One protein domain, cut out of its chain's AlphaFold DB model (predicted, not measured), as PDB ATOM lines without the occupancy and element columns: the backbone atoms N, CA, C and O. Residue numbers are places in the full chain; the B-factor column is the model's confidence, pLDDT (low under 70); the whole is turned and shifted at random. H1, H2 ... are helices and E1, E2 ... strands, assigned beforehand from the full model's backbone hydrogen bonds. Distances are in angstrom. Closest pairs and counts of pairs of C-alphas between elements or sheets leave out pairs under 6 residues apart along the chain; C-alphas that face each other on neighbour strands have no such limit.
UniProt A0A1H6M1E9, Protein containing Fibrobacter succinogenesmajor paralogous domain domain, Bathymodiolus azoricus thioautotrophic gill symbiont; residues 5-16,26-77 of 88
ATOM      1  N   LYS A   5       8.844  21.916   6.326       83.19
ATOM      2  CA  LYS A   5       9.721  22.608   7.274       83.19
ATOM      3  C   LYS A   5       8.911  23.287   8.379       83.19
ATOM      4  O   LYS A   5       9.144  22.974   9.537       83.19
ATOM      5  N   GLU A   6       7.917  24.096   8.008       80.50
ATOM      6  CA  GLU A   6       7.014  24.772   8.957       80.50
ATOM      7  C   GLU A   6       6.342  23.763   9.897       80.50
ATOM      8  O   GLU A   6       6.272  23.970  11.101       80.50
ATOM      9  N   LEU A   7       5.909  22.616   9.362       76.75
ATOM     10  CA  LEU A   7       5.283  21.575  10.170       76.75
ATOM     11  C   LEU A   7       6.276  20.866  11.109       76.75
ATOM     12  O   LEU A   7       5.897  20.448  12.196       76.75
ATOM     13  N   LYS A   8       7.542  20.700  10.707       75.62
ATOM     14  CA  LYS A   8       8.584  20.147  11.587       75.62
ATOM     15  C   LYS A   8       8.944  21.124  12.704       75.62
ATOM     16  O   LYS A   8       9.110  20.693  13.838       75.62
ATOM     17  N   GLU A   9       9.049  22.411  12.394       73.94
ATOM     18  CA  GLU A   9       9.321  23.466  13.376       73.94
ATOM     19  C   GLU A   9       8.203  23.532  14.431       73.94
ATOM     20  O   GLU A   9       8.506  23.454  15.619       73.94
ATOM     21  N   ASP A  10       6.933  23.472  14.010       66.81
ATOM     22  CA  ASP A  10       5.755  23.406  14.900       66.81
ATOM     23  C   ASP A  10       5.779  22.182  15.850       66.81
ATOM     24  O   ASP A  10       5.256  22.229  16.960       66.81
ATOM     25  N   ILE A  11       6.435  21.078  15.455       61.88
ATOM     26  CA  ILE A  11       6.640  19.889  16.308       61.88
ATOM     27  C   ILE A  11       7.813  20.080  17.287       61.88
ATOM     28  O   ILE A  11       7.826  19.490  18.366       61.88
ATOM     29  N   THR A  12       8.822  20.875  16.928       55.91
ATOM     30  CA  THR A  12      10.076  20.979  17.697       55.91
ATOM     31  C   THR A  12       9.919  21.890  18.915       55.91
ATOM     32  O   THR A  12      10.477  21.590  19.973       55.91
ATOM     33  N   ASP A  13       9.080  22.924  18.813       51.56
ATOM     34  CA  ASP A  13       8.722  23.802  19.938       51.56
ATOM     35  C   ASP A  13       8.004  23.058  21.084       51.56
ATOM     36  O   ASP A  13       8.013  23.511  22.229       51.56
ATOM     37  N   ILE A  14       7.462  21.863  20.819       52.38
ATOM     38  CA  ILE A  14       6.799  20.997  21.809       52.38
ATOM     39  C   ILE A  14       7.804  20.396  22.806       52.38
ATOM     40  O   ILE A  14       7.493  20.249  23.988       52.38
ATOM     41  N   ASN A  15       9.023  20.070  22.360       51.66
ATOM     42  CA  ASN A  15      10.034  19.426  23.211       51.66
ATOM     43  C   ASN A  15      10.679  20.391  24.225       51.66
ATOM     44  O   ASN A  15      11.401  19.949  25.116       51.66
ATOM     45  N   ASN A  16      10.389  21.694  24.133       54.31
ATOM     46  CA  ASN A  16      10.938  22.739  24.998       54.31
ATOM     47  C   ASN A  16      10.035  23.075  26.204       54.31
ATOM     48  O   ASN A  16       9.908  24.239  26.575       54.31
ATOM     49  N   LEU A  26      -3.405  20.150  18.160       59.69
ATOM     50  CA  LEU A  26      -4.273  18.952  18.144       59.69
ATOM     51  C   LEU A  26      -5.752  19.159  17.766       59.69
ATOM     52  O   LEU A  26      -6.630  18.439  18.234       59.69
ATOM     53  N   ARG A  27      -6.056  20.075  16.844       60.00
ATOM     54  CA  ARG A  27      -7.316  20.004  16.070       60.00
ATOM     55  C   ARG A  27      -7.032  19.702  14.607       60.00
ATOM     56  O   ARG A  27      -7.459  20.423  13.710       60.00
ATOM     57  N   LEU A  28      -6.254  18.650  14.366       67.88
ATOM     58  CA  LEU A  28      -6.046  18.165  13.009       67.88
ATOM     59  C   LEU A  28      -7.325  17.442  12.563       67.88
ATOM     60  O   LEU A  28      -7.781  16.533  13.261       67.88
ATOM     61  N   PRO A  29      -7.945  17.855  11.449       66.25
ATOM     62  CA  PRO A  29      -9.182  17.243  10.989       66.25
ATOM     63  C   PRO A  29      -8.944  15.769  10.637       66.25
ATOM     64  O   PRO A  29      -8.148  15.447   9.754       66.25
ATOM     65  N   HIS A  30      -9.668  14.863  11.297       72.69
ATOM     66  CA  HIS A  30      -9.721  13.446  10.924       72.69
ATOM     67  C   HIS A  30     -10.787  13.230   9.842       72.69
ATOM     68  O   HIS A  30     -11.798  12.574  10.057       72.69
ATOM     69  N   ALA A  31     -10.582  13.839   8.672       75.94
ATOM     70  CA  ALA A  31     -11.545  13.781   7.565       75.94
ATOM     71  C   ALA A  31     -11.286  12.628   6.572       75.94
ATOM     72  O   ALA A  31     -11.966  12.527   5.552       75.94
ATOM     73  N   GLY A  32     -10.300  11.765   6.846       82.69
ATOM     74  CA  GLY A  32      -9.874  10.721   5.913       82.69
ATOM     75  C   GLY A  32      -9.208  11.289   4.654       82.69
ATOM     76  O   GLY A  32      -8.616  12.372   4.685       82.69
ATOM     77  N   PHE A  33      -9.280  10.552   3.543       89.19
ATOM     78  CA  PHE A  33      -8.843  11.037   2.233       89.19
ATOM     79  C   PHE A  33      -9.697  10.513   1.081       89.19
ATOM     80  O   PHE A  33     -10.295   9.451   1.178       89.19
ATOM     81  N   ARG A  34      -9.714  11.221  -0.049       92.00
ATOM     82  CA  ARG A  34     -10.345  10.765  -1.294       92.00
ATOM     83  C   ARG A  34      -9.284  10.294  -2.279       92.00
ATOM     84  O   ARG A  34      -8.448  11.093  -2.700       92.00
ATOM     85  N   SER A  35      -9.352   9.033  -2.700       90.50
ATOM     86  CA  SER A  35      -8.454   8.523  -3.738       90.50
ATOM     87  C   SER A  35      -8.849   9.053  -5.117       90.50
ATOM     88  O   SER A  35     -10.001   8.949  -5.533       90.50
ATOM     89  N   SER A  36      -7.879   9.568  -5.863       91.69
ATOM     90  CA  SER A  36      -8.023   9.911  -7.282       91.69
ATOM     91  C   SER A  36      -8.271   8.690  -8.171       91.69
ATOM     92  O   SER A  36      -8.918   8.823  -9.204       91.69
ATOM     93  N   LYS A  37      -7.820   7.496  -7.759       90.75
ATOM     94  CA  LYS A  37      -7.970   6.254  -8.535       90.75
ATOM     95  C   LYS A  37      -9.386   5.690  -8.482       90.75
ATOM     96  O   LYS A  37      -9.885   5.195  -9.483       90.75
ATOM     97  N   THR A  38     -10.016   5.722  -7.308       91.25
ATOM     98  CA  THR A  38     -11.332   5.094  -7.084       91.25
ATOM     99  C   THR A  38     -12.456   6.105  -6.883       91.25
ATOM    100  O   THR A  38     -13.623   5.723  -6.907       91.25
ATOM    101  N   GLY A  39     -12.129   7.374  -6.624       87.12
ATOM    102  CA  GLY A  39     -13.087   8.427  -6.285       87.12
ATOM    103  C   GLY A  39     -13.718   8.288  -4.895       87.12
ATOM    104  O   GLY A  39     -14.425   9.193  -4.461       87.12
ATOM    105  N   LYS A  40     -13.463   7.186  -4.179       87.38
ATOM    106  CA  LYS A  40     -14.090   6.895  -2.888       87.38
ATOM    107  C   LYS A  40     -13.335   7.568  -1.735       87.38
ATOM    108  O   LYS A  40     -12.098   7.598  -1.764       87.38
ATOM    109  N   PRO A  41     -14.051   8.087  -0.723       85.44
ATOM    110  CA  PRO A  41     -13.436   8.478   0.533       85.44
ATOM    111  C   PRO A  41     -13.006   7.231   1.321       85.44
ATOM    112  O   PRO A  41     -13.755   6.263   1.431       85.44
ATOM    113  N   ASP A  42     -11.801   7.269   1.874       85.62
ATOM    114  CA  ASP A  42     -11.297   6.356   2.891       85.62
ATOM    115  C   ASP A  42     -11.213   7.116   4.218       85.62
ATOM    116  O   ASP A  42     -10.439   8.065   4.361       85.62
ATOM    117  N   ILE A  43     -12.023   6.680   5.179       82.25
ATOM    118  CA  ILE A  43     -12.126   7.248   6.529       82.25
ATOM    119  C   ILE A  43     -11.350   6.360   7.518       82.25
ATOM    120  O   ILE A  43     -11.671   6.271   8.701       82.25
ATOM    121  N   SER A  44     -10.319   5.660   7.036       76.25
ATOM    122  CA  SER A  44      -9.381   4.942   7.889       76.25
ATOM    123  C   SER A  44      -8.888   5.849   9.022       76.25
ATOM    124  O   SER A  44      -8.776   7.071   8.878       76.25
ATOM    125  N   GLY A  45      -8.551   5.256  10.171       76.75
ATOM    126  CA  GLY A  45      -7.969   5.953  11.331       76.75
ATOM    127  C   GLY A  45      -6.613   6.633  11.065       76.75
ATOM    128  O   GLY A  45      -5.902   6.983  12.000       76.75
ATOM    129  N   ILE A  46      -6.223   6.767   9.796       84.69
ATOM    130  CA  ILE A  46      -5.011   7.413   9.321       84.69
ATOM    131  C   ILE A  46      -5.377   8.827   8.886       84.69
ATOM    132  O   ILE A  46      -6.121   9.027   7.921       84.69
ATOM    133  N   ILE A  47      -4.788   9.810   9.553       86.25
ATOM    134  CA  ILE A  47      -4.948  11.209   9.180       86.25
ATOM    135  C   ILE A  47      -3.916  11.540   8.101       86.25
ATOM    136  O   ILE A  47      -2.746  11.157   8.193       86.25
ATOM    137  N   ARG A  48      -4.369  12.224   7.047       89.31
ATOM    138  CA  ARG A  48      -3.544  12.644   5.910       89.31
ATOM    139  C   ARG A  48      -3.753  14.126   5.642       89.31
ATOM    140  O   ARG A  48      -4.893  14.563   5.475       89.31
ATOM    141  N   MET A  49      -2.664  14.885   5.583       89.94
ATOM    142  CA  MET A  49      -2.706  16.334   5.402       89.94
ATOM    143  C   MET A  49      -1.759  16.812   4.315       89.94
ATOM    144  O   MET A  49      -0.589  16.436   4.287       89.94
ATOM    145  N   TRP A  50      -2.256  17.697   3.460       93.12
ATOM    146  CA  TRP A  50      -1.437  18.337   2.447       93.12
ATOM    147  C   TRP A  50      -0.377  19.250   3.053       93.12
ATOM    148  O   TRP A  50      -0.649  20.024   3.975       93.12
ATOM    149  N   THR A  51       0.808  19.216   2.445       91.31
ATOM    150  CA  THR A  51       1.829  20.250   2.615       91.31
ATOM    151  C   THR A  51       1.971  21.058   1.322       91.31
ATOM    152  O   THR A  51       1.523  20.628   0.260       91.31
ATOM    153  N   ARG A  52       2.610  22.232   1.383       91.44
ATOM    154  CA  ARG A  52       3.038  22.991   0.188       91.44
ATOM    155  C   ARG A  52       4.234  22.362  -0.530       91.44
ATOM    156  O   ARG A  52       4.604  22.834  -1.602       91.44
ATOM    157  N   SER A  53       4.859  21.347   0.062       92.00
ATOM    158  CA  SER A  53       6.032  20.692  -0.500       92.00
ATOM    159  C   SER A  53       5.631  19.769  -1.649       92.00
ATOM    160  O   SER A  53       4.682  18.993  -1.569       92.00
ATOM    161  N   VAL A  54       6.392  19.857  -2.733       93.19
ATOM    162  CA  VAL A  54       6.178  19.124  -3.977       93.19
ATOM    163  C   VAL A  54       7.340  18.163  -4.182       93.19
ATOM    164  O   VAL A  54       8.485  18.570  -4.018       93.19
ATOM    165  N   SER A  55       7.045  16.930  -4.599       94.06
ATOM    166  CA  SER A  55       8.075  15.983  -5.043       94.06
ATOM    167  C   SER A  55       8.378  16.165  -6.532       94.06
ATOM    168  O   SER A  55       9.516  16.395  -6.929       94.06
ATOM    169  N   ASN A  56       7.342  16.135  -7.377       94.00
ATOM    170  CA  ASN A  56       7.474  16.263  -8.830       94.00
ATOM    171  C   ASN A  56       6.152  16.778  -9.452       94.00
ATOM    172  O   ASN A  56       5.212  17.089  -8.712       94.00
ATOM    173  N   PRO A  57       6.029  16.927 -10.786       93.81
ATOM    174  CA  PRO A  57       4.802  17.443 -11.403       93.81
ATOM    175  C   PRO A  57       3.534  16.628 -11.099       93.81
ATOM    176  O   PRO A  57       2.450  17.201 -11.049       93.81
ATOM    177  N   THR A  58       3.662  15.323 -10.842       94.88
ATOM    178  CA  THR A  58       2.537  14.399 -10.608       94.88
ATOM    179  C   THR A  58       2.250  14.190  -9.119       94.88
ATOM    180  O   THR A  58       1.093  14.052  -8.714       94.88
ATOM    181  N   TYR A  59       3.294  14.198  -8.289       95.38
ATOM    182  CA  TYR A  59       3.220  13.863  -6.870       95.38
ATOM    183  C   TYR A  59       3.499  15.067  -5.967       95.38
ATOM    184  O   TYR A  59       4.324  15.934  -6.268       95.38
ATOM    185  N   SER A  60       2.808  15.111  -4.833       95.38
ATOM    186  CA  SER A  60       3.023  16.100  -3.776       95.38
ATOM    187  C   SER A  60       3.328  15.402  -2.462       95.38
ATOM    188  O   SER A  60       2.957  14.244  -2.263       95.38
ATOM    189  N   VAL A  61       3.996  16.124  -1.567       95.50
ATOM    190  CA  VAL A  61       4.344  15.622  -0.241       95.50
ATOM    191  C   VAL A  61       3.191  15.898   0.718       95.50
ATOM    192  O   VAL A  61       2.627  17.000   0.751       95.50
ATOM    193  N   TYR A  62       2.841  14.900   1.517       92.69
ATOM    194  CA  TYR A  62       1.799  14.988   2.529       92.69
ATOM    195  C   TYR A  62       2.298  14.439   3.868       92.69
ATOM    196  O   TYR A  62       3.218  13.624   3.923       92.69
ATOM    197  N   LEU A  63       1.695  14.904   4.959       89.94
ATOM    198  CA  LEU A  63       1.891  14.341   6.288       89.94
ATOM    199  C   LEU A  63       0.888  13.207   6.501       89.94
ATOM    200  O   LEU A  63      -0.320  13.408   6.343       89.94
ATOM    201  N   LYS A  64       1.380  12.048   6.928       88.75
ATOM    202  CA  LYS A  64       0.588  10.896   7.356       88.75
ATOM    203  C   LYS A  64       0.870  10.607   8.819       88.75
ATOM    204  O   LYS A  64       2.028  10.462   9.197       88.75
ATOM    205  N   PHE A  65      -0.171  10.450   9.630       85.00
ATOM    206  CA  PHE A  65       0.014  10.050  11.019       85.00
ATOM    207  C   PHE A  65      -1.149   9.228  11.564       85.00
ATOM    208  O   PHE A  65      -2.289   9.306  11.097       85.00
ATOM    209  N   ASN A  66      -0.817   8.387  12.533       82.75
ATOM    210  CA  ASN A  66      -1.724   7.530  13.284       82.75
ATOM    211  C   ASN A  66      -1.131   7.290  14.687       82.75
ATOM    212  O   ASN A  66      -0.144   7.918  15.070       82.75
ATOM    213  N   ASN A  67      -1.695   6.344  15.440       78.88
ATOM    214  CA  ASN A  67      -1.201   6.010  16.779       78.88
ATOM    215  C   ASN A  67       0.220   5.399  16.801       78.88
ATOM    216  O   ASN A  67       0.795   5.214  17.865       78.88
ATOM    217  N   SER A  68       0.789   5.055  15.643       83.44
ATOM    218  CA  SER A  68       2.149   4.517  15.520       83.44
ATOM    219  C   SER A  68       3.193   5.591  15.202       83.44
ATOM    220  O   SER A  68       4.383   5.287  15.214       83.44
ATOM    221  N   GLY A  69       2.780   6.828  14.910       82.12
ATOM    222  CA  GLY A  69       3.685   7.943  14.636       82.12
ATOM    223  C   GLY A  69       3.275   8.788  13.434       82.12
ATOM    224  O   GLY A  69       2.185   8.633  12.878       82.12
ATOM    225  N   ALA A  70       4.173   9.695  13.042       85.88
ATOM    226  CA  ALA A  70       3.987  10.643  11.949       85.88
ATOM    227  C   ALA A  70       5.150  10.572  10.953       85.88
ATOM    228  O   ALA A  70       6.315  10.567  11.347       85.88
ATOM    229  N   VAL A  71       4.831  10.537   9.660       89.94
ATOM    230  CA  VAL A  71       5.802  10.473   8.561       89.94
ATOM    231  C   VAL A  71       5.376  11.376   7.406       89.94
ATOM    232  O   VAL A  71       4.187  11.636   7.209       89.94
ATOM    233  N   PHE A  72       6.351  11.843   6.629       91.75
ATOM    234  CA  PHE A  72       6.103  12.477   5.335       91.75
ATOM    235  C   PHE A  72       6.165  11.419   4.239       91.75
ATOM    236  O   PHE A  72       7.035  10.549   4.274       91.75
ATOM    237  N   ASP A  73       5.239  11.494   3.292       93.75
ATOM    238  CA  ASP A  73       5.099  10.535   2.199       93.75
ATOM    239  C   ASP A  73       4.607  11.261   0.933       93.75
ATOM    240  O   ASP A  73       4.293  12.457   0.966       93.75
ATOM    241  N   GLU A  74       4.552  10.560  -0.194       95.50
ATOM    242  CA  GLU A  74       4.167  11.111  -1.493       95.50
ATOM    243  C   GLU A  74       2.840  10.531  -1.980       95.50
ATOM    244  O   GLU A  74       2.580   9.334  -1.879       95.50
ATOM    245  N   THR A  75       1.979  11.378  -2.544       94.50
ATOM    246  CA  THR A  75       0.746  10.907  -3.189       94.50
ATOM    247  C   THR A  75       0.377  11.750  -4.399       94.50
ATOM    248  O   THR A  75       0.960  12.813  -4.644       94.50
ATOM    249  N   ASN A  76      -0.561  11.253  -5.206       95.12
ATOM    250  CA  ASN A  76      -0.997  11.939  -6.414       95.12
ATOM    251  C   ASN A  76      -1.635  13.282  -6.035       95.12
ATOM    252  O   ASN A  76      -2.507  13.336  -5.171       95.12
ATOM    253  N   ARG A  77      -1.245  14.367  -6.709       93.44
ATOM    254  CA  ARG A  77      -1.813  15.711  -6.485       93.44
ATOM    255  C   ARG A  77      -3.325  15.785  -6.678       93.44
ATOM    256  O   ARG A  77      -3.958  16.698  -6.160       93.44
TER     257      ARG A  77
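Overview. This is residues 5 to 16 and 26 to 77 of the 88 residues of the protein "Protein containing Fibrobacter succinogenesmajor paralogous domain domain" of Bathymodiolus azoricus thioautotrophic gill symbiont (UniProt A0A1H6M1E9). A strongly twisted sheet of three strands, E1, E2 and E3, makes the body, with H1 at one end of the long axis and a long unnamed loop, residues 26 to 46, folding back on itself toward the other end. H1 only grazes the sheet with its residues 5 to 7, and residues 8 to 16 stick out. The 64 printed residues include one named helix and three named strands, in the order H1 E1 E2 E3; the sheet's order is E1 - E2 - E3, all antiparallel, and the class is mixed, helices and strands. The whole is only just loose, close to compact, with a radius of gyration of the C-alphas of 12.9 A, and elongated, spanning 43 by 27 by 18 A.

Arrangement. E1, residues 47 to 54, E2, residues 59 to 66, and E3, residues 69 to 76, form a meander, each strand the antiparallel neighbour of the one before. E1 and E2 are a hairpin with an angle of 149 degrees between their directions; N 49 and O 63 are 2.9 A apart and N 63 and O 49 are 2.8 A apart, both within hydrogen-bond range. E2 and E3 are a hairpin at 151 degrees, with N 62 and O 73 at 2.9 A and N 71 and O 64 at 2.8 A, within hydrogen-bond range. E1 and E3 are the edge strands. E1 bends by 61 degrees at residue 51, and E3 bends by 53 degrees at residue 72. H1, residues 5 to 15, is near E1, with 6 pairs of C-alphas within 10 A. In H1, 5 of 7 O i to N i+4 pairs are within hydrogen-bond range. In the unnamed stretch, residues 33 to 34 pair with residues 41 to 42, antiparallel.

Along the chain. E1 measures 19.0 A from first to last C-alpha and begins at C-alpha 47, (-4.948, 11.209, 9.180). E2 measures 21.7 A. E3 measures 21.9 A and ends at C-alpha 76, (-0.997, 11.939, -6.414). H1 measures 16.3 A and begins at C-alpha 5, (9.721, 22.608, 7.274).

Size, cuts and confidence. The two C-alphas farthest apart, those of Asn 16 and Thr 38, are 42.9 A apart. Residues 17 to 25 are cut out, and C-alphas 16 and 26 are 17.1 A apart across the cut. The link from H1 to E1 runs across this cut; the links E1 to E2 and E2 to E3 are tight. The mean pLDDT of the printed part is 82.7, and residues 10 to 16 and 26 to 29 are under 70.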